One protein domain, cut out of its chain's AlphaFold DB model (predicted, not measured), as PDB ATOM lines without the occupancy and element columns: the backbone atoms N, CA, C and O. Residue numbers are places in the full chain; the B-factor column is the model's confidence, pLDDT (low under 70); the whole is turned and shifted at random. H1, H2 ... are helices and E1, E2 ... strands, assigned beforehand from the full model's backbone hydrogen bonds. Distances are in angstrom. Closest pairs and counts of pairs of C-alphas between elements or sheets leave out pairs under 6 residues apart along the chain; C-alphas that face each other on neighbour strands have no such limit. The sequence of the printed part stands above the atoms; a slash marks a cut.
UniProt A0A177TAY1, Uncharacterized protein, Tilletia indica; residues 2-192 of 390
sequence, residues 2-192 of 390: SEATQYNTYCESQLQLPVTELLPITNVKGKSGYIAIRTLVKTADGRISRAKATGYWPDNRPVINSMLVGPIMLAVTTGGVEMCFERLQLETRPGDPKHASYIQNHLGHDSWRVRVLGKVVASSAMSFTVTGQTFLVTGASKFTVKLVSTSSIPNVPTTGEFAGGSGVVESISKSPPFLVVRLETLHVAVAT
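Overview. This is residues 2 to 192 of the 390 residues of an uncharacterized protein of Tilletia indica (UniProt A0A177TAY1). Five strands, E7 to E11, close into a small barrel, and the other six, E1 to E6, make a strand lobe beside it, joined to the barrel through E1 and E7. Several strands bend sharply, and the short helix H1 lies at the end of the lobe away from the barrel, between two stretches without named elements. The printed part has 191 residues, with the order E1 E2 E3 E4 E5 E6 H1 E7 E8 E9 E10 E11; the sheet is mixed and the class mostly strand. The whole is compact, with a radius of gyration of the C-alphas of 17.1 A and spans of 50 by 38 by 30 A.

Along the chain. E1, residues 10 to 18, begins at C-alpha 10 (149.928, 159.650, 194.350) and is 23.0 A long. E2 is residues 21 to 23, E3 34 to 42 with 25.5 A, E4 48 to 56 with 25.8 A, E5 67 to 77 with 24.6 A, and E6 80 to 86. H1 is residues 102 to 106, with C-alpha 102 at (122.914, 174.710, 184.828). E7 is residues 113 to 124, E8 127 to 136 with 27.2 A, E9 139 to 148 with 28.9 A, E10 162 to 174, and E11 177 to 188, ending at C-alpha 188 (153.007, 159.579, 207.195). E5 bends by 90 degrees at residue 70, and E7 by 103 degrees at residue 119.

Arrangement. E1 has E5 on one side, antiparallel, with N 13 and O 72 2.8 A apart, and E7 on the other side, antiparallel, with N 12 and O 115 at 2.8 A. E2, E3 and E4 form a meander, each strand the antiparallel neighbour of the one before, with N 23 and O 36 at 2.8 A and N 37 and O 53 at 2.8 A. E6 is parallel to E4, with N 54 and O 83 at 2.8 A, and forms a hairpin with E5, with N 75 and O 82 at 2.8 A. The closest C-alphas of E5 and E9 are those of Ala 75 and Phe 143, 4.8 A apart. H1 is on the barrel's sheet, its C-alpha 106 lying 6.9 A from that of Met 67, and its O i to N i+4 pair is within hydrogen-bond range. E7, E8 and E9 are a second meander, with N 121 and O 129 at 2.8 A and N 130 and O 145 at 2.8 A; with E10, antiparallel to E7, they make a Greek key, a meander whose first strand is the antiparallel neighbour of the fourth, with N 116 and O 165 at 2.9 A. E11 is parallel to E9, with N 146 and O 179 at 2.8 A, and forms a hairpin with E10, with N 180 and O 171 at 3.0 A.

Size, cuts and confidence. The C-alphas farthest apart are those of Ala 100 and Thr 192, 52.3 A. The printed part has no cut; the links E6 to H1 and E9 to E10 are long. The mean pLDDT of the printed part is 85.1, and residues 2, 24 to 32, 79 and 190 to 192 are under 70.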
ATOM      1  N   SER A   2     163.605 153.274 199.329       69.88
ATOM      2  CA  SER A   2     162.767 153.142 198.131       69.88
ATOM      3  C   SER A   2     162.734 154.434 197.301       69.88
ATOM      4  O   SER A   2     162.801 155.559 197.820       69.88
ATOM      5  N   GLU A   3     162.673 154.272 195.982       80.94
ATOM      6  CA  GLU A   3     162.444 155.374 195.052       80.94
ATOM      7  C   GLU A   3     160.955 155.703 194.946       80.94
ATOM      8  O   GLU A   3     160.085 154.857 195.177       80.94
ATOM      9  N   ALA A   4     160.661 156.959 194.609       81.62
ATOM     10  CA  ALA A   4     159.301 157.399 194.347       81.62
ATOM     11  C   ALA A   4     158.865 156.930 192.952       81.62
ATOM     12  O   ALA A   4     159.427 157.342 191.933       81.62
ATOM     13  N   THR A   5     157.838 156.090 192.928       84.44
ATOM     14  CA  THR A   5     157.245 155.482 191.737       84.44
ATOM     15  C   THR A   5     155.747 155.759 191.706       84.44
ATOM     16  O   THR A   5     155.130 156.128 192.706       84.44
ATOM     17  N   GLN A   6     155.133 155.522 190.559       77.44
ATOM     18  CA  GLN A   6     153.695 155.626 190.349       77.44
ATOM     19  C   GLN A   6     152.863 154.606 191.150       77.44
ATOM     20  O   GLN A   6     151.642 154.717 191.186       77.44
ATOM     21  N   TYR A   7     153.506 153.621 191.790       81.00
ATOM     22  CA  TYR A   7     152.845 152.586 192.594       81.00
ATOM     23  C   TYR A   7     152.857 152.874 194.099       81.00
ATOM     24  O   TYR A   7     152.038 152.328 194.832       81.00
ATOM     25  N   ASN A   8     153.780 153.718 194.569       82.25
ATOM     26  CA  ASN A   8     153.935 154.062 195.988       82.25
ATOM     27  C   ASN A   8     153.776 155.565 196.265       82.25
ATOM     28  O   ASN A   8     154.010 156.019 197.384       82.25
ATOM     29  N   THR A   9     153.377 156.342 195.256       88.38
ATOM     30  CA  THR A   9     153.058 157.764 195.384       88.38
ATOM     31  C   THR A   9     151.788 158.094 194.620       88.38
ATOM     32  O   THR A   9     151.419 157.409 193.667       88.38
ATOM     33  N   TYR A  10     151.098 159.145 195.048       89.94
ATOM     34  CA  TYR A  10     149.928 159.650 194.350       89.94
ATOM     35  C   TYR A  10     149.737 161.137 194.629       89.94
ATOM     36  O   TYR A  10     150.127 161.657 195.673       89.94
ATOM     37  N   CYS A  11     149.084 161.817 193.696       92.00
ATOM     38  CA  CYS A  11     148.528 163.144 193.901       92.00
ATOM     39  C   CYS A  11     147.152 163.141 193.247       92.00
ATOM     40  O   CYS A  11     147.035 162.958 192.035       92.00
ATOM     41  N   GLU A  12     146.110 163.261 194.056       90.56
ATOM     42  CA  GLU A  12     144.726 163.177 193.617       90.56
ATOM     43  C   GLU A  12     143.933 164.396 194.068       90.56
ATOM     44  O   GLU A  12     144.271 165.101 195.020       90.56
ATOM     45  N   SER A  13     142.843 164.643 193.367       89.19
ATOM     46  CA  SER A  13     141.893 165.690 193.678       89.19
ATOM     47  C   SER A  13     140.486 165.172 193.493       89.19
ATOM     48  O   SER A  13     140.212 164.405 192.569       89.19
ATOM     49  N   GLN A  14     139.586 165.631 194.352       76.25
ATOM     50  CA  GLN A  14     138.166 165.380 194.210       76.25
ATOM     51  C   GLN A  14     137.469 166.680 193.846       76.25
ATOM     52  O   GLN A  14     137.015 167.444 194.697       76.25
ATOM     53  N   LEU A  15     137.453 166.950 192.545       73.56
ATOM     54  CA  LEU A  15     136.999 168.212 191.984       73.56
ATOM     55  C   LEU A  15     135.723 168.054 191.172       73.56
ATOM     56  O   LEU A  15     135.371 166.987 190.667       73.56
ATOM     57  N   GLN A  16     135.067 169.195 191.013       83.19
ATOM     58  CA  GLN A  16     134.093 169.418 189.962       83.19
ATOM     59  C   GLN A  16     134.855 169.969 188.757       83.19
ATOM     60  O   GLN A  16     135.546 170.980 188.882       83.19
ATOM     61  N   LEU A  17     134.769 169.287 187.621       86.69
ATOM     62  CA  LEU A  17     135.435 169.674 186.386       86.69
ATOM     63  C   LEU A  17     134.403 170.254 185.419       86.69
ATOM     64  O   LEU A  17     133.722 169.487 184.729       86.69
ATOM     65  N   PRO A  18     134.273 171.589 185.327       88.75
ATOM     66  CA  PRO A  18     133.540 172.191 184.226       88.75
ATOM     67  C   PRO A  18     134.248 171.858 182.911       88.75
ATOM     68  O   PRO A  18     135.457 172.079 182.777       88.75
ATOM     69  N   VAL A  19     133.501 171.341 181.940       89.56
ATOM     70  CA  VAL A  19     133.999 171.062 180.589       89.56
ATOM     71  C   VAL A  19     133.876 172.339 179.768       89.56
ATOM     72  O   VAL A  19     132.850 172.581 179.142       89.56
ATOM     73  N   THR A  20     134.898 173.195 179.779       87.50
ATOM     74  CA  THR A  20     134.822 174.480 179.058       87.50
ATOM     75  C   THR A  20     135.118 174.333 177.570       87.50
ATOM     76  O   THR A  20     134.682 175.146 176.768       87.50
ATOM     77  N   GLU A  21     135.902 173.321 177.199       87.38
ATOM     78  CA  GLU A  21     136.323 173.073 175.821       87.38
ATOM     79  C   GLU A  21     136.743 171.606 175.671       87.38
ATOM     80  O   GLU A  21     137.362 171.048 176.584       87.38
ATOM     81  N   LEU A  22     136.452 170.999 174.517       85.44
ATOM     82  CA  LEU A  22     137.031 169.719 174.111       85.44
ATOM     83  C   LEU A  22     138.238 169.984 173.212       85.44
ATOM     84  O   LEU A  22     138.116 170.608 172.162       85.44
ATOM     85  N   LEU A  23     139.398 169.492 173.623       79.00
ATOM     86  CA  LEU A  23     140.656 169.659 172.910       79.00
ATOM     87  C   LEU A  23     140.985 168.379 172.124       79.00
ATOM     88  O   LEU A  23     140.827 167.274 172.661       79.00
ATOM     89  N   PRO A  24     141.492 168.489 170.883       66.88
ATOM     90  CA  PRO A  24     142.073 167.346 170.196       66.88
ATOM     91  C   PRO A  24     143.313 166.879 170.966       66.88
ATOM     92  O   PRO A  24     144.114 167.701 171.421       66.88
ATOM     93  N   ILE A  25     143.503 165.565 171.112       66.94
ATOM     94  CA  ILE A  25     144.777 165.065 171.626       66.94
ATOM     95  C   ILE A  25     145.714 164.847 170.446       66.94
ATOM     96  O   ILE A  25     145.649 163.842 169.753       66.94
ATOM     97  N   THR A  26     146.592 165.817 170.226       55.16
ATOM     98  CA  THR A  26     147.529 165.832 169.096       55.16
ATOM     99  C   THR A  26     148.732 164.898 169.274       55.16
ATOM    100  O   THR A  26     149.435 164.640 168.308       55.16
ATOM    101  N   ASN A  27     148.952 164.350 170.480       52.53
ATOM    102  CA  ASN A  27     150.170 163.608 170.841       52.53
ATOM    103  C   ASN A  27     149.968 162.141 171.265       52.53
ATOM    104  O   ASN A  27     150.898 161.540 171.796       52.53
ATOM    105  N   VAL A  28     148.807 161.523 171.022       55.50
ATOM    106  CA  VAL A  28     148.668 160.068 171.230       55.50
ATOM    107  C   VAL A  28     148.733 159.368 169.887       55.50
ATOM    108  O   VAL A  28     147.713 159.145 169.239       55.50
ATOM    109  N   LYS A  29     149.951 159.033 169.449       50.78
ATOM    110  CA  LYS A  29     150.142 158.096 168.337       50.78
ATOM    111  C   LYS A  29     149.307 156.840 168.631       50.78
ATOM    112  O   LYS A  29     149.589 156.128 169.587       50.78
ATOM    113  N   GLY A  30     148.251 156.614 167.850       51.44
ATOM    114  CA  GLY A  30     147.478 155.370 167.851       51.44
ATOM    115  C   GLY A  30     146.396 155.180 168.925       51.44
ATOM    116  O   GLY A  30     145.729 154.152 168.879       51.44
ATOM    117  N   LYS A  31     146.148 156.114 169.859       60.28
ATOM    118  CA  LYS A  31     145.112 155.898 170.894       60.28
ATOM    119  C   LYS A  31     143.777 156.571 170.551       60.28
ATOM    120  O   LYS A  31     143.508 157.703 170.954       60.28
ATOM    121  N   SER A  32     142.937 155.848 169.810       67.31
ATOM    122  CA  SER A  32     141.531 156.212 169.581       67.31
ATOM    123  C   SER A  32     140.752 156.275 170.905       67.31
ATOM    124  O   SER A  32     141.076 155.571 171.860       67.31
ATOM    125  N   GLY A  33     139.731 157.132 170.980       75.75
ATOM    126  CA  GLY A  33     138.821 157.217 172.129       75.75
ATOM    127  C   GLY A  33     139.299 158.053 173.319       75.75
ATOM    128  O   GLY A  33     138.539 158.222 174.261       75.75
ATOM    129  N   TYR A  34     140.502 158.629 173.316       82.31
ATOM    130  CA  TYR A  34     140.908 159.564 174.374       82.31
ATOM    131  C   TYR A  34     140.449 160.998 174.076       82.31
ATOM    132  O   TYR A  34     140.447 161.446 172.925       82.31
ATOM    133  N   ILE A  35     140.104 161.743 175.128       86.06
ATOM    134  CA  ILE A  35     139.760 163.169 175.049       86.06
ATOM    135  C   ILE A  35     140.625 164.008 175.991       86.06
ATOM    136  O   ILE A  35     141.070 163.544 177.045       86.06
ATOM    137  N   ALA A  36     140.849 165.262 175.611       88.56
ATOM    138  CA  ALA A  36     141.347 166.291 176.505       88.56
ATOM    139  C   ALA A  36     140.239 167.320 176.723       88.56
ATOM    140  O   ALA A  36     139.572 167.732 175.778       88.56
ATOM    141  N   ILE A  37     140.052 167.744 177.965       89.50
ATOM    142  CA  ILE A  37     139.125 168.805 178.332       89.50
ATOM    143  C   ILE A  37     139.910 169.959 178.939       89.50
ATOM    144  O   ILE A  37     140.825 169.760 179.750       89.50
ATOM    145  N   ARG A  38     139.555 171.178 178.548       89.12
ATOM    146  CA  ARG A  38     139.944 172.362 179.309       89.12
ATOM    147  C   ARG A  38     138.965 172.517 180.464       89.12
ATOM    148  O   ARG A  38     137.757 172.370 180.281       89.12
ATOM    149  N   THR A  39     139.501 172.792 181.645       89.88
ATOM    150  CA  THR A  39     138.714 172.978 182.861       89.88
ATOM    151  C   THR A  39     139.265 174.126 183.702       89.88
ATOM    152  O   THR A  39     140.300 174.721 183.373       89.88
ATOM    153  N   LEU A  40     138.550 174.464 184.770       86.88
ATOM    154  CA  LEU A  40     138.848 175.580 185.657       86.88
ATOM    155  C   LEU A  40     138.977 175.073 187.090       86.88
ATOM    156  O   LEU A  40     138.170 174.265 187.542       86.88
ATOM    157  N   VAL A  41     139.966 175.594 187.807       87.06
ATOM    158  CA  VAL A  41     140.163 175.352 189.239       87.06
ATOM    159  C   VAL A  41     140.264 176.675 189.977       87.06
ATOM    160  O   VAL A  41     140.833 177.633 189.456       87.06
ATOM    161  N   LYS A  42     139.717 176.732 191.190       88.38
ATOM    162  CA  LYS A  42     139.759 177.913 192.057       88.38
ATOM    163  C   LYS A  42     140.761 177.684 193.187       88.38
ATOM    164  O   LYS A  42     140.615 176.714 193.917       88.38
ATOM    165  N   THR A  43     141.759 178.539 193.355       89.56
ATOM    166  CA  THR A  43     142.714 178.463 194.478       89.56
ATOM    167  C   THR A  43     142.133 179.078 195.759       89.56
ATOM    168  O   THR A  43     141.028 179.630 195.760       89.56
ATOM    169  N   ALA A  44     142.833 178.937 196.888       88.31
ATOM    170  CA  ALA A  44     142.401 179.470 198.187       88.31
ATOM    171  C   ALA A  44     142.184 180.993 198.171       88.31
ATOM    172  O   ALA A  44     141.254 181.489 198.800       88.31
ATOM    173  N   ASP A  45     143.006 181.722 197.415       85.00
ATOM    174  CA  ASP A  45     142.916 183.176 197.221       85.00
ATOM    175  C   ASP A  45     141.771 183.605 196.280       85.00
ATOM    176  O   ASP A  45     141.615 184.785 195.969       85.00
ATOM    177  N   GLY A  46     140.971 182.650 195.797       84.12
ATOM    178  CA  GLY A  46     139.850 182.888 194.896       84.12
ATOM    179  C   GLY A  46     140.233 183.046 193.426       84.12
ATOM    180  O   GLY A  46     139.330 183.163 192.593       84.12
ATOM    181  N   ARG A  47     141.526 183.004 193.070       87.19
ATOM    182  CA  ARG A  47     141.946 183.057 191.665       87.19
ATOM    183  C   ARG A  47     141.492 181.808 190.921       87.19
ATOM    184  O   ARG A  47     141.520 180.695 191.440       87.19
ATOM    185  N   ILE A  48     141.091 182.001 189.668       86.50
ATOM    186  CA  ILE A  48     140.685 180.913 188.780       86.50
ATOM    187  C   ILE A  48     141.830 180.628 187.815       86.50
ATOM    188  O   ILE A  48     142.252 181.498 187.054       86.50
ATOM    189  N   SER A  49     142.322 179.395 187.835       83.56
ATOM    190  CA  SER A  49     143.354 178.905 186.926       83.56
ATOM    191  C   SER A  49     142.766 177.924 185.922       83.56
ATOM    192  O   SER A  49     141.873 177.137 186.235       83.56
ATOM    193  N   ARG A  50     143.294 177.950 184.696       84.56
ATOM    194  CA  ARG A  50     142.983 176.936 183.683       84.56
ATOM    195  C   ARG A  50     143.802 175.681 183.962       84.56
ATOM    196  O   ARG A  50     145.007 175.776 184.190       84.56
ATOM    197  N   ALA A  51     143.157 174.528 183.867       86.06
ATOM    198  CA  ALA A  51     143.793 173.221 183.915       86.06
ATOM    199  C   ALA A  51     143.388 172.393 182.691       86.06
ATOM    200  O   ALA A  51     142.413 172.705 181.992       86.06
ATOM    201  N   LYS A  52     144.156 171.340 182.418       87.69
ATOM    202  CA  LYS A  52     143.859 170.369 181.367       87.69
ATOM    203  C   LYS A  52     143.628 169.020 182.022       87.69
ATOM    204  O   LYS A  52     144.498 168.552 182.749       87.69
ATOM    205  N   ALA A  53     142.497 168.393 181.728       89.19
ATOM    206  CA  ALA A  53     142.235 167.026 182.143       89.19
ATOM    207  C   ALA A  53     142.146 166.110 180.922       89.19
ATOM    208  O   ALA A  53     141.631 166.501 179.877       89.19
ATOM    209  N   THR A  54     142.689 164.907 181.029       88.56
ATOM    210  CA  THR A  54     142.739 163.928 179.941       88.56
ATOM    211  C   THR A  54     142.243 162.580 180.428       88.56
ATOM    212  O   THR A  54     142.406 162.243 181.596       88.56
ATOM    213  N   GLY A  55     141.632 161.805 179.543       87.00
ATOM    214  CA  GLY A  55     141.166 160.472 179.901       87.00
ATOM    215  C   GLY A  55     140.580 159.730 178.715       87.00
ATOM    216  O   GLY A  55     140.297 160.319 177.668       87.00
ATOM    217  N   TYR A  56     140.430 158.421 178.883       85.12
ATOM    218  CA  TYR A  56     139.765 157.568 177.907       85.12
ATOM    219  C   TYR A  56     138.249 157.777 177.981       85.12
ATOM    220  O   TYR A  56     137.659 157.688 179.059       85.12
ATOM    221  N   TRP A  57     137.629 158.096 176.848       85.50
ATOM    222  CA  TRP A  57     136.202 158.375 176.698       85.50
ATOM    223  C   TRP A  57     135.736 158.006 175.272       85.50
ATOM    224  O   TRP A  57     135.589 158.890 174.419       85.50
ATOM    225  N   PRO A  58     135.538 156.706 174.988       76.12
ATOM    226  CA  PRO A  58     135.298 156.220 173.630       76.12
ATOM    227  C   PRO A  58     133.958 156.699 173.065       76.12
ATOM    228  O   PRO A  58     133.912 157.181 171.935       76.12
ATOM    229  N   ASP A  59     132.909 156.678 173.889       80.38
ATOM    230  CA  ASP A  59     131.533 156.933 173.464       80.38
ATOM    231  C   ASP A  59     130.885 158.062 174.265       80.38
ATOM    232  O   ASP A  59     131.191 158.266 175.442       80.38
ATOM    233  N   ASN A  60     129.934 158.772 173.650       82.69
ATOM    234  CA  ASN A  60     129.128 159.811 174.304       82.69
ATOM    235  C   ASN A  60     129.982 160.864 175.021       82.69
ATOM    236  O   ASN A  60     129.882 161.035 176.240       82.69
ATOM    237  N   ARG A  61     130.870 161.527 174.266       85.88
ATOM    238  CA  ARG A  61     131.778 162.567 174.780       85.88
ATOM    239  C   ARG A  61     131.025 163.577 175.654       85.88
ATOM    240  O   ARG A  61     129.876 163.904 175.349       85.88
ATOM    241  N   PRO A  62     131.655 164.095 176.722       87.38
ATOM    242  CA  PRO A  62     130.984 165.027 177.603       87.38
ATOM    243  C   PRO A  62     130.650 166.307 176.834       87.38
ATOM    244  O   PRO A  62     131.457 166.821 176.059       87.38
ATOM    245  N   VAL A  63     129.438 166.811 177.048       89.06
ATOM    246  CA  VAL A  63     128.948 168.022 176.387       89.06
ATOM    247  C   VAL A  63     129.692 169.234 176.952       89.06
ATOM    248  O   VAL A  63     129.975 169.295 178.150       89.06
ATOM    249  N   ILE A  64     130.014 170.214 176.108       88.69
ATOM    250  CA  ILE A  64     130.576 171.492 176.570       88.69
ATOM    251  C   ILE A  64     129.604 172.137 177.573       88.69
ATOM    252  O   ILE A  64     128.390 172.024 177.430       88.69
ATOM    253  N   ASN A  65     130.148 172.780 178.603       86.06
ATOM    254  CA  ASN A  65     129.467 173.322 179.785       86.06
ATOM    255  C   ASN A  65     128.914 172.280 180.764       86.06
ATOM    256  O   ASN A  65     128.403 172.657 181.819       86.06
ATOM    257  N   SER A  66     129.042 170.982 180.471       90.06
ATOM    258  CA  SER A  66     128.687 169.959 181.454       90.06
ATOM    259  C   SER A  66     129.647 169.982 182.642       90.06
ATOM    260  O   SER A  66     130.795 170.431 182.547       90.06
ATOM    261  N   MET A  67     129.159 169.502 183.784       89.75
ATOM    262  CA  MET A  67     129.946 169.392 185.004       89.75
ATOM    263  C   MET A  67     130.270 167.925 185.264       89.75
ATOM    264  O   MET A  67     129.353 167.121 185.443       89.75
ATOM    265  N   LEU A  68     131.553 167.573 185.305       90.19
ATOM    266  CA  LEU A  68     131.991 166.238 185.718       90.19
ATOM    267  C   LEU A  68     132.363 166.253 187.200       90.19
ATOM    268  O   LEU A  68     132.878 167.248 187.704       90.19
ATOM    269  N   VAL A  69     132.115 165.156 187.906       88.00
ATOM    270  CA  VAL A  69     132.469 165.004 189.323       88.00
ATOM    271  C   VAL A  69     133.099 163.639 189.543       88.00
ATOM    272  O   VAL A  69     132.554 162.630 189.100       88.00
ATOM    273  N   GLY A  70     134.228 163.610 190.244       86.00
ATOM    274  CA  GLY A  70     134.887 162.377 190.660       86.00
ATOM    275  C   GLY A  70     136.354 162.593 191.032       86.00
ATOM    276  O   GLY A  70     136.833 163.732 191.015       86.00
ATOM    277  N   PRO A  71     137.059 161.516 191.412       86.06
ATOM    278  CA  PRO A  71     138.489 161.552 191.683       86.06
ATOM    279  C   PRO A  71     139.290 161.715 190.387       86.06
ATOM    280  O   PRO A  71     138.935 161.176 189.334       86.06
ATOM    281  N   ILE A  72     140.371 162.485 190.465       89.62
ATOM    282  CA  ILE A  72     141.231 162.823 189.331       89.62
ATOM    283  C   ILE A  72     142.681 162.821 189.809       89.62
ATOM    284  O   ILE A  72     143.008 163.461 190.808       89.62
ATOM    285  N   MET A  73     143.549 162.135 189.075       90.75
ATOM    286  CA  MET A  73     144.988 162.106 189.331       90.75
ATOM    287  C   MET A  73     145.662 163.346 188.747       90.75
ATOM    288  O   MET A  73     145.214 163.877 187.729       90.75
ATOM    289  N   LEU A  74     146.737 163.811 189.374       89.75
ATOM    290  CA  LEU A  74     147.349 165.103 189.077       89.75
ATOM    291  C   LEU A  74     148.867 165.008 188.964       89.75
ATOM    292  O   LEU A  74     149.541 164.504 189.859       89.75
ATOM    293  N   ALA A  75     149.406 165.605 187.911       86.94
ATOM    294  CA  ALA A  75     150.818 165.925 187.784       86.94
ATOM    295  C   ALA A  75     151.012 167.432 187.624       86.94
ATOM    296  O   ALA A  75     150.124 168.165 187.172       86.94
ATOM    297  N   VAL A  76     152.202 167.898 187.997       83.12
ATOM    298  CA  VAL A  76     152.583 169.306 187.884       83.12
ATOM    299  C   VAL A  76     153.768 169.375 186.940       83.12
ATOM    300  O   VAL A  76     154.887 169.018 187.304       83.12
ATOM    301  N   THR A  77     153.507 169.798 185.710       73.50
ATOM    302  CA  THR A  77     154.509 169.896 184.649       73.50
ATOM    303  C   THR A  77     154.871 171.360 184.413       73.50
ATOM    304  O   THR A  77     154.217 172.280 184.912       73.50
ATOM    305  N   THR A  78     155.912 171.614 183.622       70.38
ATOM    306  CA  THR A  78     156.247 172.975 183.163       70.38
ATOM    307  C   THR A  78     155.120 173.602 182.331       70.38
ATOM    308  O   THR A  78     154.971 174.822 182.308       70.38
ATOM    309  N   GLY A  79     154.277 172.773 181.699       67.62
ATOM    310  CA  GLY A  79     153.061 173.193 180.996       67.62
ATOM    311  C   GLY A  79     151.900 173.579 181.924       67.62
ATOM    312  O   GLY A  79     150.915 174.164 181.464       67.62
ATOM    313  N   GLY A  80     152.017 173.307 183.226       76.44
ATOM    314  CA  GLY A  80     151.008 173.573 184.246       76.44
ATOM    315  C   GLY A  80     150.476 172.293 184.890       76.44
ATOM    316  O   GLY A  80     151.147 171.267 184.942       76.44
ATOM    317  N   VAL A  81     149.257 172.374 185.422       85.38
ATOM    318  CA  VAL A  81     148.596 171.226 186.049       85.38
ATOM    319  C   VAL A  81     147.991 170.342 184.965       85.38
ATOM    320  O   VAL A  81     147.090 170.769 184.232       85.38
ATOM    321  N   GLU A  82     148.471 169.106 184.900       86.94
ATOM    322  CA  GLU A  82     147.927 168.057 184.048       86.94
ATOM    323  C   GLU A  82     147.143 167.076 184.902       86.94
ATOM    324  O   GLU A  82     147.636 166.554 185.901       86.94
ATOM    325  N   MET A  83     145.901 166.842 184.505       89.88
ATOM    326  CA  MET A  83     144.990 165.978 185.226       89.88
ATOM    327  C   MET A  83     144.648 164.750 184.382       89.88
ATOM    328  O   MET A  83     144.503 164.839 183.158       89.88
ATOM    329  N   CYS A  84     144.487 163.606 185.032       89.31
ATOM    330  CA  CYS A  84     144.065 162.363 184.406       89.31
ATOM    331  C   CYS A  84     142.841 161.807 185.122       89.31
ATOM    332  O   CYS A  84     142.836 161.674 186.345       89.31
ATOM    333  N   PHE A  85     141.808 161.476 184.358       88.00
ATOM    334  CA  PHE A  85     140.599 160.862 184.884       88.00
ATOM    335  C   PHE A  85     140.328 159.515 184.226       88.00
ATOM    336  O   PHE A  85     140.651 159.280 183.060       88.00
ATOM    337  N   GLU A  86     139.646 158.657 184.974       84.81
ATOM    338  CA  GLU A  86     139.049 157.437 184.457       84.81
ATOM    339  C   GLU A  86     137.541 157.645 184.298       84.81
ATOM    340  O   GLU A  86     136.852 158.043 185.239       84.81
ATOM    341  N   ARG A  87     136.998 157.363 183.107       84.12
ATOM    342  CA  ARG A  87     135.575 157.583 182.798       84.12
ATOM    343  C   ARG A  87     134.632 156.898 183.786       84.12
ATOM    344  O   ARG A  87     133.614 157.486 184.146       84.12
ATOM    345  N   LEU A  88     134.952 155.677 184.212       82.69
ATOM    346  CA  LEU A  88     134.135 154.902 185.155       82.69
ATOM    347  C   LEU A  88     134.109 155.526 186.559       82.69
ATOM    348  O   LEU A  88     133.183 155.296 187.339       82.69
ATOM    349  N   GLN A  89     135.098 156.364 186.869       81.88
ATOM    350  CA  GLN A  89     135.185 157.085 188.132       81.88
ATOM    351  C   GLN A  89     134.514 158.462 188.077       81.88
ATOM    352  O   GLN A  89     134.256 159.039 189.129       81.88
ATOM    353  N   LEU A  90     134.137 158.958 186.891       86.25
ATOM    354  CA  LEU A  90     133.475 160.253 186.717       86.25
ATOM    355  C   LEU A  90     131.969 160.144 186.459       86.25
ATOM    356  O   LEU A  90     131.487 159.271 185.731       86.25
ATOM    357  N   GLU A  91     131.230 161.091 187.023       87.88
ATOM    358  CA  GLU A  91     129.805 161.288 186.781       87.88
ATOM    359  C   GLU A  91     129.557 162.651 186.130       87.88
ATOM    360  O   GLU A  91     130.019 163.675 186.632       87.88
ATOM    361  N   THR A  92     128.791 162.672 185.037       89.25
ATOM    362  CA  THR A  92     128.271 163.915 184.451       89.25
ATOM    363  C   THR A  92     127.014 164.340 185.202       89.25
ATOM    364  O   THR A  92     126.096 163.536 185.378       89.25
ATOM    365  N   ARG A  93     126.945 165.603 185.637       87.50
ATOM    366  CA  ARG A  93     125.769 166.125 186.344       87.50
ATOM    367  C   ARG A  93     124.521 166.121 185.439       87.50
ATOM    368  O   ARG A  93     124.643 166.471 184.262       87.50
ATOM    369  N   PRO A  94     123.346 165.742 185.980       85.56
ATOM    370  CA  PRO A  94     122.089 165.710 185.232       85.56
ATOM    371  C   PRO A  94     121.625 167.122 184.848       85.56
ATOM    372  O   PRO A  94     122.116 168.096 185.401       85.56
ATOM    373  N   GLY A  95     120.661 167.217 183.932       84.81
ATOM    374  CA  GLY A  95     120.155 168.483 183.390       84.81
ATOM    375  C   GLY A  95     120.791 168.849 182.048       84.81
ATOM    376  O   GLY A  95     121.704 168.167 181.584       84.81
ATOM    377  N   ASP A  96     120.291 169.915 181.418       85.25
ATOM    378  CA  ASP A  96     120.802 170.410 180.135       85.25
ATOM    379  C   ASP A  96     121.940 171.428 180.349       85.25
ATOM    380  O   ASP A  96     121.673 172.529 180.841       85.25
ATOM    381  N   PRO A  97     123.190 171.126 179.943       86.44
ATOM    382  CA  PRO A  97     124.316 172.058 180.032       86.44
ATOM    383  C   PRO A  97     124.143 173.356 179.238       86.44
ATOM    384  O   PRO A  97     124.893 174.310 179.454       86.44
ATOM    385  N   LYS A  98     123.192 173.402 178.297       82.69
ATOM    386  CA  LYS A  98     122.861 174.612 177.533       82.69
ATOM    387  C   LYS A  98     121.960 175.567 178.313       82.69
ATOM    388  O   LYS A  98     121.876 176.739 177.952       82.69
ATOM    389  N   HIS A  99     121.296 175.096 179.368       83.19
ATOM    390  CA  HIS A  99     120.423 175.932 180.178       83.19
ATOM    391  C   HIS A  99     121.244 176.921 181.020       83.19
ATOM    392  O   HIS A  99     122.208 176.539 181.684       83.19
ATOM    393  N   ALA A 100     120.842 178.196 181.047       76.00
ATOM    394  CA  ALA A 100     121.619 179.271 181.678       76.00
ATOM    395  C   ALA A 100     121.892 179.043 183.180       76.00
ATOM    396  O   ALA A 100     122.955 179.397 183.688       76.00
ATOM    397  N   SER A 101     120.953 178.411 183.889       79.06
ATOM    398  CA  SER A 101     121.086 178.093 185.318       79.06
ATOM    399  C   SER A 101     121.873 176.810 185.614       79.06
ATOM    400  O   SER A 101     122.174 176.553 186.778       79.06
ATOM    401  N   TYR A 102     122.253 176.007 184.610       81.62
ATOM    402  CA  TYR A 102     122.914 174.710 184.828       81.62
ATOM    403  C   TYR A 102     124.191 174.849 185.663       81.62
ATOM    404  O   TYR A 102     124.380 174.156 186.665       81.62
ATOM    405  N   ILE A 103     125.057 175.795 185.292       78.81
ATOM    406  CA  ILE A 103     126.316 176.038 186.005       78.81
ATOM    407  C   ILE A 103     126.034 176.514 187.432       78.81
ATOM    408  O   ILE A 103     126.657 176.013 188.360       78.81
ATOM    409  N   GLN A 104     125.077 177.425 187.625       78.19
ATOM    410  CA  GLN A 104     124.715 177.943 188.952       78.19
ATOM    411  C   GLN A 104     124.179 176.836 189.869       78.19
ATOM    412  O   GLN A 104     124.500 176.787 191.053       78.19
ATOM    413  N   ASN A 105     123.427 175.896 189.299       78.88
ATOM    414  CA  ASN A 105     122.879 174.763 190.026       78.88
ATOM    415  C   ASN A 105     123.946 173.710 190.349       78.88
ATOM    416  O   ASN A 105     123.797 172.968 191.314       78.88
ATOM    417  N   HIS A 106     125.030 173.593 189.580       81.19
ATOM    418  CA  HIS A 106     125.979 172.486 189.753       81.19
ATOM    419  C   HIS A 106     127.373 172.875 190.214       81.19
ATOM    420  O   HIS A 106     128.031 172.027 190.813       81.19
ATOM    421  N   LEU A 107     127.837 174.098 189.999       81.31
ATOM    422  CA  LEU A 107     129.176 174.510 190.395       81.31
ATOM    423  C   LEU A 107     129.211 174.829 191.896       81.31
ATOM    424  O   LEU A 107     128.532 175.724 192.380       81.31
ATOM    425  N   GLY A 108     129.999 174.067 192.652       72.88
ATOM    426  CA  GLY A 108     130.396 174.440 194.008       72.88
ATOM    427  C   GLY A 108     131.411 175.582 193.987       72.88
ATOM    428  O   GLY A 108     132.186 175.718 193.045       72.88
ATOM    429  N   HIS A 109     131.433 176.386 195.047       77.00
ATOM    430  CA  HIS A 109     132.359 177.518 195.175       77.00
ATOM    431  C   HIS A 109     133.637 177.184 195.954       77.00
ATOM    432  O   HIS A 109     134.402 178.095 196.298       77.00
ATOM    433  N   ASP A 110     133.859 175.895 196.214       81.12
ATOM    434  CA  ASP A 110     135.001 175.387 196.958       81.12
ATOM    435  C   ASP A 110     136.314 175.700 196.259       81.12
ATOM    436  O   ASP A 110     136.447 175.595 195.038       81.12
ATOM    437  N   SER A 111     137.311 176.041 197.068       86.75
ATOM    438  CA  SER A 111     138.687 176.033 196.607       86.75
ATOM    439  C   SER A 111     139.141 174.601 196.332       86.75
ATOM    440  O   SER A 111     138.710 173.637 196.967       86.75
ATOM    441  N   TRP A 112     140.036 174.479 195.365       89.69
ATOM    442  CA  TRP A 112     140.629 173.235 194.934       89.69
ATOM    443  C   TRP A 112     141.405 172.600 196.085       89.69
ATOM    444  O   TRP A 112     142.319 173.209 196.641       89.69
ATOM    445  N   ARG A 113     141.031 171.366 196.429       90.69
ATOM    446  CA  ARG A 113     141.737 170.529 197.395       90.69
ATOM    447  C   ARG A 113     142.441 169.378 196.704       90.69
ATOM    448  O   ARG A 113     141.945 168.845 195.712       90.69
ATOM    449  N   VAL A 114     143.579 168.994 197.260       92.69
ATOM    450  CA  VAL A 114     144.354 167.839 196.812       92.69
ATOM    451  C   VAL A 114     144.686 166.950 197.998       92.69
ATOM    452  O   VAL A 114     144.810 167.429 199.128       92.69
ATOM    453  N   ARG A 115     144.851 165.661 197.723       91.38
ATOM    454  CA  ARG A 115     145.510 164.701 198.604       91.38
ATOM    455  C   ARG A 115     146.770 164.216 197.908       91.38
ATOM    456  O   ARG A 115     146.745 163.915 196.718       91.38
ATOM    457  N   VAL A 116     147.868 164.149 198.640       92.81
ATOM    458  CA  VAL A 116     149.166 163.760 198.098       92.81
ATOM    459  C   VAL A 116     149.868 162.808 199.051       92.81
ATOM    460  O   VAL A 116     149.774 162.978 200.261       92.81
ATOM    461  N   LEU A 117     150.597 161.846 198.498       92.50
ATOM    462  CA  LEU A 117     151.585 161.027 199.189       92.50
ATOM    463  C   LEU A 117     152.815 160.912 198.290       92.50
ATOM    464  O   LEU A 117     152.697 160.532 197.125       92.50
ATOM    465  N   GLY A 118     153.992 161.234 198.815       92.56
ATOM    466  CA  GLY A 118     155.238 161.214 198.058       92.56
ATOM    467  C   GLY A 118     156.465 161.112 198.952       92.56
ATOM    468  O   GLY A 118     156.363 161.054 200.174       92.56
ATOM    469  N   LYS A 119     157.644 161.120 198.335       93.19
ATOM    470  CA  LYS A 119     158.919 161.159 199.048       93.19
ATOM    471  C   LYS A 119     159.238 162.585 199.480       93.19
ATOM    472  O   LYS A 119     159.248 163.492 198.641       93.19
ATOM    473  N   VAL A 120     159.522 162.780 200.761       94.25
ATOM    474  CA  VAL A 120     159.889 164.068 201.352       94.25
ATOM    475  C   VAL A 120     161.291 164.455 200.884       94.25
ATOM    476  O   VAL A 120     162.251 163.712 201.087       94.25
ATOM    477  N   VAL A 121     161.415 165.621 200.250       94.50
ATOM    478  CA  VAL A 121     162.686 166.147 199.707       94.50
ATOM    479  C   VAL A 121     163.186 167.390 200.438       94.50
ATOM    480  O   VAL A 121     164.353 167.748 200.318       94.50
ATOM    481  N   ALA A 122     162.308 168.058 201.179       95.56
ATOM    482  CA  ALA A 122     162.646 169.192 202.024       95.56
ATOM    483  C   ALA A 122     161.661 169.255 203.189       95.56
ATOM    484  O   ALA A 122     160.479 168.962 203.007       95.56
ATOM    485  N   SER A 123     162.133 169.666 204.361       95.81
ATOM    486  CA  SER A 123     161.317 169.751 205.569       95.81
ATOM    487  C   SER A 123     161.751 170.931 206.438       95.81
ATOM    488  O   SER A 123     162.925 171.301 206.468       95.81
ATOM    489  N   SER A 124     160.787 171.555 207.104       95.31
ATOM    490  CA  SER A 124     160.946 172.622 208.088       95.31
ATOM    491  C   SER A 124     159.822 172.531 209.120       95.31
ATOM    492  O   SER A 124     158.805 171.887 208.886       95.31
ATOM    493  N   ALA A 125     159.942 173.245 210.239       93.50
ATOM    494  CA  ALA A 125     158.946 173.195 211.313       93.50
ATOM    495  C   ALA A 125     157.502 173.527 210.878       93.50
ATOM    496  O   ALA A 125     156.567 173.140 211.570       93.50
ATOM    497  N   MET A 126     157.308 174.244 209.764       95.62
ATOM    498  CA  MET A 126     155.994 174.684 209.266       95.62
ATOM    499  C   MET A 126     155.658 174.162 207.866       95.62
ATOM    500  O   MET A 126     154.589 174.469 207.335       95.62
ATOM    501  N   SER A 127     156.559 173.429 207.214       96.25
ATOM    502  CA  SER A 127     156.309 172.955 205.854       96.25
ATOM    503  C   SER A 127     157.161 171.758 205.491       96.25
ATOM    504  O   SER A 127     158.289 171.638 205.951       96.25
ATOM    505  N   PHE A 128     156.674 170.938 204.576       96.69
ATOM    506  CA  PHE A 128     157.480 169.906 203.941       96.69
ATOM    507  C   PHE A 128     157.105 169.792 202.466       96.69
ATOM    508  O   PHE A 128     155.983 170.097 202.057       96.69
ATOM    509  N   THR A 129     158.069 169.396 201.648       96.38
ATOM    510  CA  THR A 129     157.901 169.237 200.205       96.38
ATOM    511  C   THR A 129     158.008 167.768 199.864       96.38
ATOM    512  O   THR A 129     158.992 167.120 200.219       96.38
ATOM    513  N   VAL A 130     157.024 167.268 199.127       95.38
ATOM    514  CA  VAL A 130     156.989 165.896 198.630       95.38
ATOM    515  C   VAL A 130     157.118 165.877 197.115       95.38
ATOM    516  O   VAL A 130     156.597 166.749 196.412       95.38
ATOM    517  N   THR A 131     157.809 164.862 196.613       94.56
ATOM    518  CA  THR A 131     157.905 164.554 195.185       94.56
ATOM    519  C   THR A 131     157.434 163.135 194.926       94.56
ATOM    520  O   THR A 131     157.590 162.250 195.769       94.56
ATOM    521  N   GLY A 132     156.854 162.909 193.759       92.31
ATOM    522  CA  GLY A 132     156.374 161.590 193.379       92.31
ATOM    523  C   GLY A 132     156.103 161.478 191.894       92.31
ATOM    524  O   GLY A 132     156.423 162.381 191.115       92.31
ATOM    525  N   GLN A 133     155.523 160.347 191.515       91.50
ATOM    526  CA  GLN A 133     155.064 160.070 190.164       91.50
ATOM    527  C   GLN A 133     153.593 159.662 190.201       91.50
ATOM    528  O   GLN A 133     153.140 158.993 191.118       91.50
ATOM    529  N   THR A 134     152.834 160.056 189.191       87.19
ATOM    530  CA  THR A 134     151.452 159.616 189.002       87.19
ATOM    531  C   THR A 134     151.256 159.112 187.581       87.19
ATOM    532  O   THR A 134     152.006 159.477 186.673       87.19
ATOM    533  N   PHE A 135     150.209 158.323 187.368       81.19
ATOM    534  CA  PHE A 135     149.760 157.951 186.034       81.19
ATOM    535  C   PHE A 135     149.020 159.107 185.353       81.19
ATOM    536  O   PHE A 135     148.081 159.679 185.914       81.19
ATOM    537  N   LEU A 136     149.425 159.411 184.121       79.75
ATOM    538  CA  LEU A 136     148.665 160.181 183.143       79.75
ATOM    539  C   LEU A 136     148.386 159.318 181.904       79.75
ATOM    540  O   LEU A 136     149.040 158.306 181.665       79.75
ATOM    541  N   VAL A 137     147.469 159.773 181.044       75.56
ATOM    542  CA  VAL A 137     147.197 159.152 179.729       75.56
ATOM    543  C   VAL A 137     148.461 159.008 178.866       75.56
ATOM    544  O   VAL A 137     148.583 158.075 178.063       75.56
ATOM    545  N   THR A 138     149.389 159.953 179.012       71.75
ATOM    546  CA  THR A 138     150.659 160.035 178.281       71.75
ATOM    547  C   THR A 138     151.787 159.216 178.915       71.75
ATOM    548  O   THR A 138     152.867 159.169 178.335       71.75
ATOM    549  N   GLY A 139     151.550 158.562 180.058       77.12
ATOM    550  CA  GLY A 139     152.547 157.802 180.816       77.12
ATOM    551  C   GLY A 139     152.714 158.313 182.250       77.12
ATOM    552  O   GLY A 139     151.925 159.126 182.735       77.12
ATOM    553  N   ALA A 140     153.743 157.828 182.944       83.69
ATOM    554  CA  ALA A 140     154.085 158.318 184.276       83.69
ATOM    555  C   ALA A 140     154.616 159.761 184.205       83.69
ATOM    556  O   ALA A 140     155.442 160.094 183.355       83.69
ATOM    557  N   SER A 141     154.150 160.620 185.109       87.19
ATOM    558  CA  SER A 141     154.585 162.014 185.196       87.19
ATOM    559  C   SER A 141     154.866 162.412 186.636       87.19
ATOM    560  O   SER A 141     154.244 161.905 187.569       87.19
ATOM    561  N   LYS A 142     155.825 163.318 186.818       90.56
ATOM    562  CA  LYS A 142     156.261 163.765 188.141       90.56
ATOM    563  C   LYS A 142     155.312 164.816 188.709       90.56
ATOM    564  O   LYS A 142     154.724 165.620 187.985       90.56
ATOM    565  N   PHE A 143     155.220 164.848 190.029       92.62
ATOM    566  CA  PHE A 143     154.605 165.948 190.758       92.62
ATOM    567  C   PHE A 143     155.508 166.401 191.901       92.62
ATOM    568  O   PHE A 143     156.261 165.611 192.474       92.62
ATOM    569  N   THR A 144     155.368 167.677 192.249       94.94
ATOM    570  CA  THR A 144     155.996 168.291 193.417       94.94
ATOM    571  C   THR A 144     154.936 169.093 194.156       94.94
ATOM    572  O   THR A 144     154.255 169.931 193.556       94.94
ATOM    573  N   VAL A 145     154.789 168.845 195.455       95.81
ATOM    574  CA  VAL A 145     153.825 169.545 196.309       95.81
ATOM    575  C   VAL A 145     154.526 170.012 197.574       95.81
ATOM    576  O   VAL A 145     155.121 169.212 198.291       95.81
ATOM    577  N   LYS A 146     154.443 171.310 197.857       96.31
ATOM    578  CA  LYS A 146     154.858 171.904 199.125       96.31
ATOM    579  C   LYS A 146     153.633 172.041 200.022       96.31
ATOM    580  O   LYS A 146     152.733 172.823 199.714       96.31
ATOM    581  N   LEU A 147     153.616 171.301 201.122       96.81
ATOM    582  CA  LEU A 147     152.593 171.401 202.151       96.81
ATOM    583  C   LEU A 147     153.048 172.423 203.193       96.81
ATOM    584  O   LEU A 147     154.151 172.314 203.727       96.81
ATOM    585  N   VAL A 148     152.223 173.434 203.445       96.31
ATOM    586  CA  VAL A 148     152.499 174.532 204.378       96.31
ATOM    587  C   VAL A 148     151.439 174.576 205.469       96.31
ATOM    588  O   VAL A 148     150.260 174.354 205.207       96.31
ATOM    589  N   SER A 149     151.851 174.877 206.690       94.12
ATOM    590  CA  SER A 149     150.972 175.060 207.841       94.12
ATOM    591  C   SER A 149     151.122 176.476 208.392       94.12
ATOM    592  O   SER A 149     152.182 177.092 208.276       94.12
ATOM    593  N   THR A 150     150.058 177.004 208.996       90.31
ATOM    594  CA  THR A 150     150.085 178.291 209.714       90.31
ATOM    595  C   THR A 150     150.713 178.170 211.104       90.31
ATOM    596  O   THR A 150     151.098 179.177 211.692       90.31
ATOM    597  N   SER A 151     150.839 176.948 211.619       90.56
ATOM    598  CA  SER A 151     151.488 176.605 212.885       90.56
ATOM    599  C   SER A 151     152.535 175.507 212.681       90.56
ATOM    600  O   SER A 151     152.609 174.894 211.612       90.56
ATOM    601  N   SER A 152     153.362 175.250 213.699       90.31
ATOM    602  CA  SER A 152     154.326 174.149 213.628       90.31
ATOM    603  C   SER A 152     153.612 172.812 213.411       90.31
ATOM    604  O   SER A 152     152.609 172.531 214.066       90.31
ATOM    605  N   ILE A 153     154.123 172.010 212.475       89.50
ATOM    606  CA  ILE A 153     153.610 170.679 212.155       89.50
ATOM    607  C   ILE A 153     154.154 169.706 213.210       89.50
ATOM    608  O   ILE A 153     155.373 169.506 213.265       89.50
ATOM    609  N   PRO A 154     153.294 169.089 214.041       80.44
ATOM    610  CA  PRO A 154     153.736 168.079 214.995       80.44
ATOM    611  C   PRO A 154     154.359 166.898 214.253       80.44
ATOM    612  O   PRO A 154     153.757 166.394 213.307       80.44
ATOM    613  N   ASN A 155     155.543 166.455 214.687       82.50
ATOM    614  CA  ASN A 155     156.285 165.352 214.064       82.50
ATOM    615  C   ASN A 155     156.417 165.526 212.545       82.50
ATOM    616  O   ASN A 155     156.035 164.645 211.773       82.50
ATOM    617  N   VAL A 156     156.897 166.701 212.118       88.38
ATOM    618  CA  VAL A 156     157.070 166.977 210.692       88.38
ATOM    619  C   VAL A 156     157.917 165.873 210.035       88.38
ATOM    620  O   VAL A 156     158.979 165.539 210.568       88.38
ATOM    621  N   PRO A 157     157.474 165.310 208.896       90.38
ATOM    622  CA  PRO A 157     158.205 164.247 208.217       90.38
ATOM    623  C   PRO A 157     159.640 164.646 207.882       90.38
ATOM    624  O   PRO A 157     159.900 165.787 207.473       90.38
ATOM    625  N   THR A 158     160.571 163.708 208.023       89.88
ATOM    626  CA  THR A 158     161.986 163.947 207.730       89.88
ATOM    627  C   THR A 158     162.299 163.708 206.253       89.88
ATOM    628  O   THR A 158     161.600 162.986 205.538       89.88
ATOM    629  N   THR A 159     163.350 164.355 205.745       91.75
ATOM    630  CA  THR A 159     163.783 164.164 204.355       91.75
ATOM    631  C   THR A 159     164.167 162.705 204.109       91.75
ATOM    632  O   THR A 159     164.997 162.148 204.821       91.75
ATOM    633  N   GLY A 160     163.611 162.108 203.054       85.56
ATOM    634  CA  GLY A 160     163.817 160.706 202.686       85.56
ATOM    635  C   GLY A 160     162.627 159.797 203.002       85.56
ATOM    636  O   GLY A 160     162.472 158.779 202.325       85.56
ATOM    637  N   GLU A 161     161.768 160.188 203.945       88.94
ATOM    638  CA  GLU A 161     160.540 159.466 204.291       88.94
ATOM    639  C   GLU A 161     159.472 159.585 203.199       88.94
ATOM    640  O   GLU A 161     159.513 160.475 202.346       88.94
ATOM    641  N   PHE A 162     158.484 158.689 203.237       89.38
ATOM    642  CA  PHE A 162     157.253 158.846 202.472       89.38
ATOM    643  C   PHE A 162     156.198 159.481 203.370       89.38
ATOM    644  O   PHE A 162     155.850 158.950 204.420       89.38
ATOM    645  N   ALA A 163     155.682 160.629 202.956       91.81
ATOM    646  CA  ALA A 163     154.658 161.350 203.689       91.81
ATOM    647  C   ALA A 163     153.829 162.209 202.739       91.81
ATOM    648  O   ALA A 163     154.053 162.262 201.526       91.81
ATOM    649  N   GLY A 164     152.822 162.862 203.288       92.44
ATOM    650  CA  GLY A 164     151.821 163.541 202.507       92.44
ATOM    651  C   GLY A 164     150.735 164.142 203.372       92.44
ATOM    652  O   GLY A 164     150.921 164.417 204.557       92.44
ATOM    653  N   GLY A 165     149.588 164.369 202.760       90.56
ATOM    654  CA  GLY A 165     148.469 164.988 203.433       90.56
ATOM    655  C   GLY A 165     147.364 165.402 202.486       90.56
ATOM    656  O   GLY A 165     147.465 165.235 201.267       90.56
ATOM    657  N   SER A 166     146.319 165.982 203.057       90.62
ATOM    658  CA  SER A 166     145.288 166.690 202.303       90.62
ATOM    659  C   SER A 166     145.280 168.171 202.650       90.62
ATOM    660  O   SER A 166     145.703 168.577 203.738       90.62
ATOM    661  N   GLY A 167     144.819 168.992 201.712       91.88
ATOM    662  CA  GLY A 167     144.719 170.423 201.943       91.88
ATOM    663  C   GLY A 167     144.205 171.220 200.755       91.88
ATOM    664  O   GLY A 167     143.941 170.679 199.679       91.88
ATOM    665  N   VAL A 168     144.081 172.533 200.954       92.50
ATOM    666  CA  VAL A 168     143.617 173.485 199.933       92.50
ATOM    667  C   VAL A 168     144.808 174.041 199.160       92.50
ATOM    668  O   VAL A 168     145.777 174.505 199.755       92.50
ATOM    669  N   VAL A 169     144.731 174.046 197.831       93.56
ATOM    670  CA  VAL A 169     145.754 174.640 196.965       93.56
ATOM    671  C   VAL A 169     145.724 176.162 197.104       93.56
ATOM    672  O   VAL A 169     144.741 176.816 196.744       93.56
ATOM    673  N   GLU A 170     146.814 176.736 197.600       93.38
ATOM    674  CA  GLU A 170     146.978 178.183 197.752       93.38
ATOM    675  C   GLU A 170     147.514 178.824 196.480       93.38
ATOM    676  O   GLU A 170     147.043 179.883 196.075       93.38
ATOM    677  N   SER A 171     148.478 178.176 195.823       91.06
ATOM    678  CA  SER A 171     149.067 178.687 194.587       91.06
ATOM    679  C   SER A 171     149.675 177.586 193.721       91.06
ATOM    680  O   SER A 171     149.947 176.471 194.174       91.06
ATOM    681  N   ILE A 172     149.876 177.919 192.444       89.56
ATOM    682  CA  ILE A 172     150.452 177.048 191.420       89.56
ATOM    683  C   ILE A 172     151.708 177.740 190.888       89.56
ATOM    684  O   ILE A 172     151.609 178.789 190.247       89.56
ATOM    685  N   SER A 173     152.880 177.155 191.124       87.31
ATOM    686  CA  SER A 173     154.133 177.598 190.516       87.31
ATOM    687  C   SER A 173     154.387 176.818 189.232       87.31
ATOM    688  O   SER A 173     154.242 175.597 189.207       87.31
ATOM    689  N   LYS A 174     154.773 177.518 188.158       80.81
ATOM    690  CA  LYS A 174     155.139 176.907 186.865       80.81
ATOM    691  C   LYS A 174     156.650 176.806 186.653       80.81
ATOM    692  O   LYS A 174     157.090 176.028 185.814       80.81
ATOM    693  N   SER A 175     157.437 177.587 187.397       81.19
ATOM    694  CA  SER A 175     158.896 177.633 187.274       81.19
ATOM    695  C   SER A 175     159.548 177.898 188.642       81.19
ATOM    696  O   SER A 175     159.574 179.048 189.079       81.19
ATOM    697  N   PRO A 176     160.039 176.858 189.346       86.06
ATOM    698  CA  PRO A 176     159.877 175.437 189.025       86.06
ATOM    699  C   PRO A 176     158.412 174.972 189.187       86.06
ATOM    700  O   PRO A 176     157.644 175.623 189.902       86.06
ATOM    701  N   PRO A 177     157.992 173.877 188.526       87.62
ATOM    702  CA  PRO A 177     156.619 173.383 188.599       87.62
ATOM    703  C   PRO A 177     156.331 172.713 189.952       87.62
ATOM    704  O   PRO A 177     156.876 171.650 190.252       87.62
ATOM    705  N   PHE A 178     155.475 173.322 190.777       91.50
ATOM    706  CA  PHE A 178     154.980 172.727 192.026       91.50
ATOM    707  C   PHE A 178     153.670 173.375 192.500       91.50
ATOM    708  O   PHE A 178     153.340 174.501 192.124       91.50
ATOM    709  N   LEU A 179     152.927 172.666 193.352       93.50
ATOM    710  CA  LEU A 179     151.762 173.207 194.066       93.50
ATOM    711  C   LEU A 179     152.149 173.634 195.481       93.50
ATOM    712  O   LEU A 179     152.896 172.923 196.152       93.50
ATOM    713  N   VAL A 180     151.599 174.755 195.950       94.94
ATOM    714  CA  VAL A 180     151.601 175.114 197.376       94.94
ATOM    715  C   VAL A 180     150.232 174.788 197.947       94.94
ATOM    716  O   VAL A 180     149.217 175.272 197.441       94.94
ATOM    717  N   VAL A 181     150.207 173.964 198.987       95.75
ATOM    718  CA  VAL A 181     148.985 173.440 199.595       95.75
ATOM    719  C   VAL A 181     148.994 173.764 201.077       95.75
ATOM    720  O   VAL A 181     149.921 173.375 201.785       95.75
ATOM    721  N   ARG A 182     147.946 174.429 201.563       95.62
ATOM    722  CA  ARG A 182     147.727 174.589 202.998       95.62
ATOM    723  C   ARG A 182     147.299 173.256 203.585       95.62
ATOM    724  O   ARG A 182     146.208 172.781 203.275       95.62
ATOM    725  N   LEU A 183     148.165 172.681 204.407       93.75
ATOM    726  CA  LEU A 183     147.980 171.402 205.074       93.75
ATOM    727  C   LEU A 183     146.754 171.456 205.992       93.75
ATOM    728  O   LEU A 183     146.674 172.299 206.883       93.75
ATOM    729  N   GLU A 184     145.811 170.544 205.773       89.00
ATOM    730  CA  GLU A 184     144.653 170.320 206.646       89.00
ATOM    731  C   GLU A 184     144.791 169.001 207.416       89.00
ATOM    732  O   GLU A 184     144.424 168.940 208.586       89.00
ATOM    733  N   THR A 185     145.349 167.957 206.789       87.56
ATOM    734  CA  THR A 185     145.646 166.676 207.454       87.56
ATOM    735  C   THR A 185     147.026 166.163 207.058       87.56
ATOM    736  O   THR A 185     147.388 166.230 205.885       87.56
ATOM    737  N   LEU A 186     147.793 165.651 208.027       89.19
ATOM    738  CA  LEU A 186     149.115 165.044 207.829       89.19
ATOM    739  C   LEU A 186     148.991 163.523 207.729       89.19
ATOM    740  O   LEU A 186     148.290 162.912 208.529       89.19
ATOM    741  N   HIS A 187     149.685 162.933 206.757       85.62
ATOM    742  CA  HIS A 187     149.722 161.490 206.523       85.62
ATOM    743  C   HIS A 187     151.185 161.057 206.402       85.62
ATOM    744  O   HIS A 187     151.910 161.575 205.554       85.62
ATOM    745  N   VAL A 188     151.635 160.114 207.226       82.44
ATOM    746  CA  VAL A 188     153.007 159.579 207.195       82.44
ATOM    747  C   VAL A 188     152.943 158.121 206.772       82.44
ATOM    748  O   VAL A 188     152.300 157.316 207.434       82.44
ATOM    749  N   ALA A 189     153.576 157.753 205.659       75.81
ATOM    750  CA  ALA A 189     153.582 156.356 205.253       75.81
ATOM    751  C   ALA A 189     154.421 155.538 206.234       75.81
ATOM    752  O   ALA A 189     155.533 155.921 206.599       75.81
ATOM    753  N   VAL A 190     153.910 154.370 206.611       64.69
ATOM    754  CA  VAL A 190     154.741 153.363 207.258       64.69
ATOM    755  C   VAL A 190     155.700 152.830 206.200       64.69
ATOM    756  O   VAL A 190     155.256 152.314 205.173       64.69
ATOM    757  N   ALA A 191     157.008 152.978 206.420       55.44
ATOM    758  CA  ALA A 191     157.989 152.303 205.585       55.44
ATOM    759  C   ALA A 191     157.670 150.806 205.618       55.44
ATOM    760  O   ALA A 191     157.612 150.214 206.696       55.44
ATOM    761  N   THR A 192     157.446 150.191 204.455       48.09
ATOM    762  CA  THR A 192     157.540 148.739 204.369       48.09
ATOM    763  C   THR A 192     158.945 148.404 204.839       48.09
ATOM    764  O   THR A 192     159.922 148.750 204.166       48.09
TER     765      THR A 192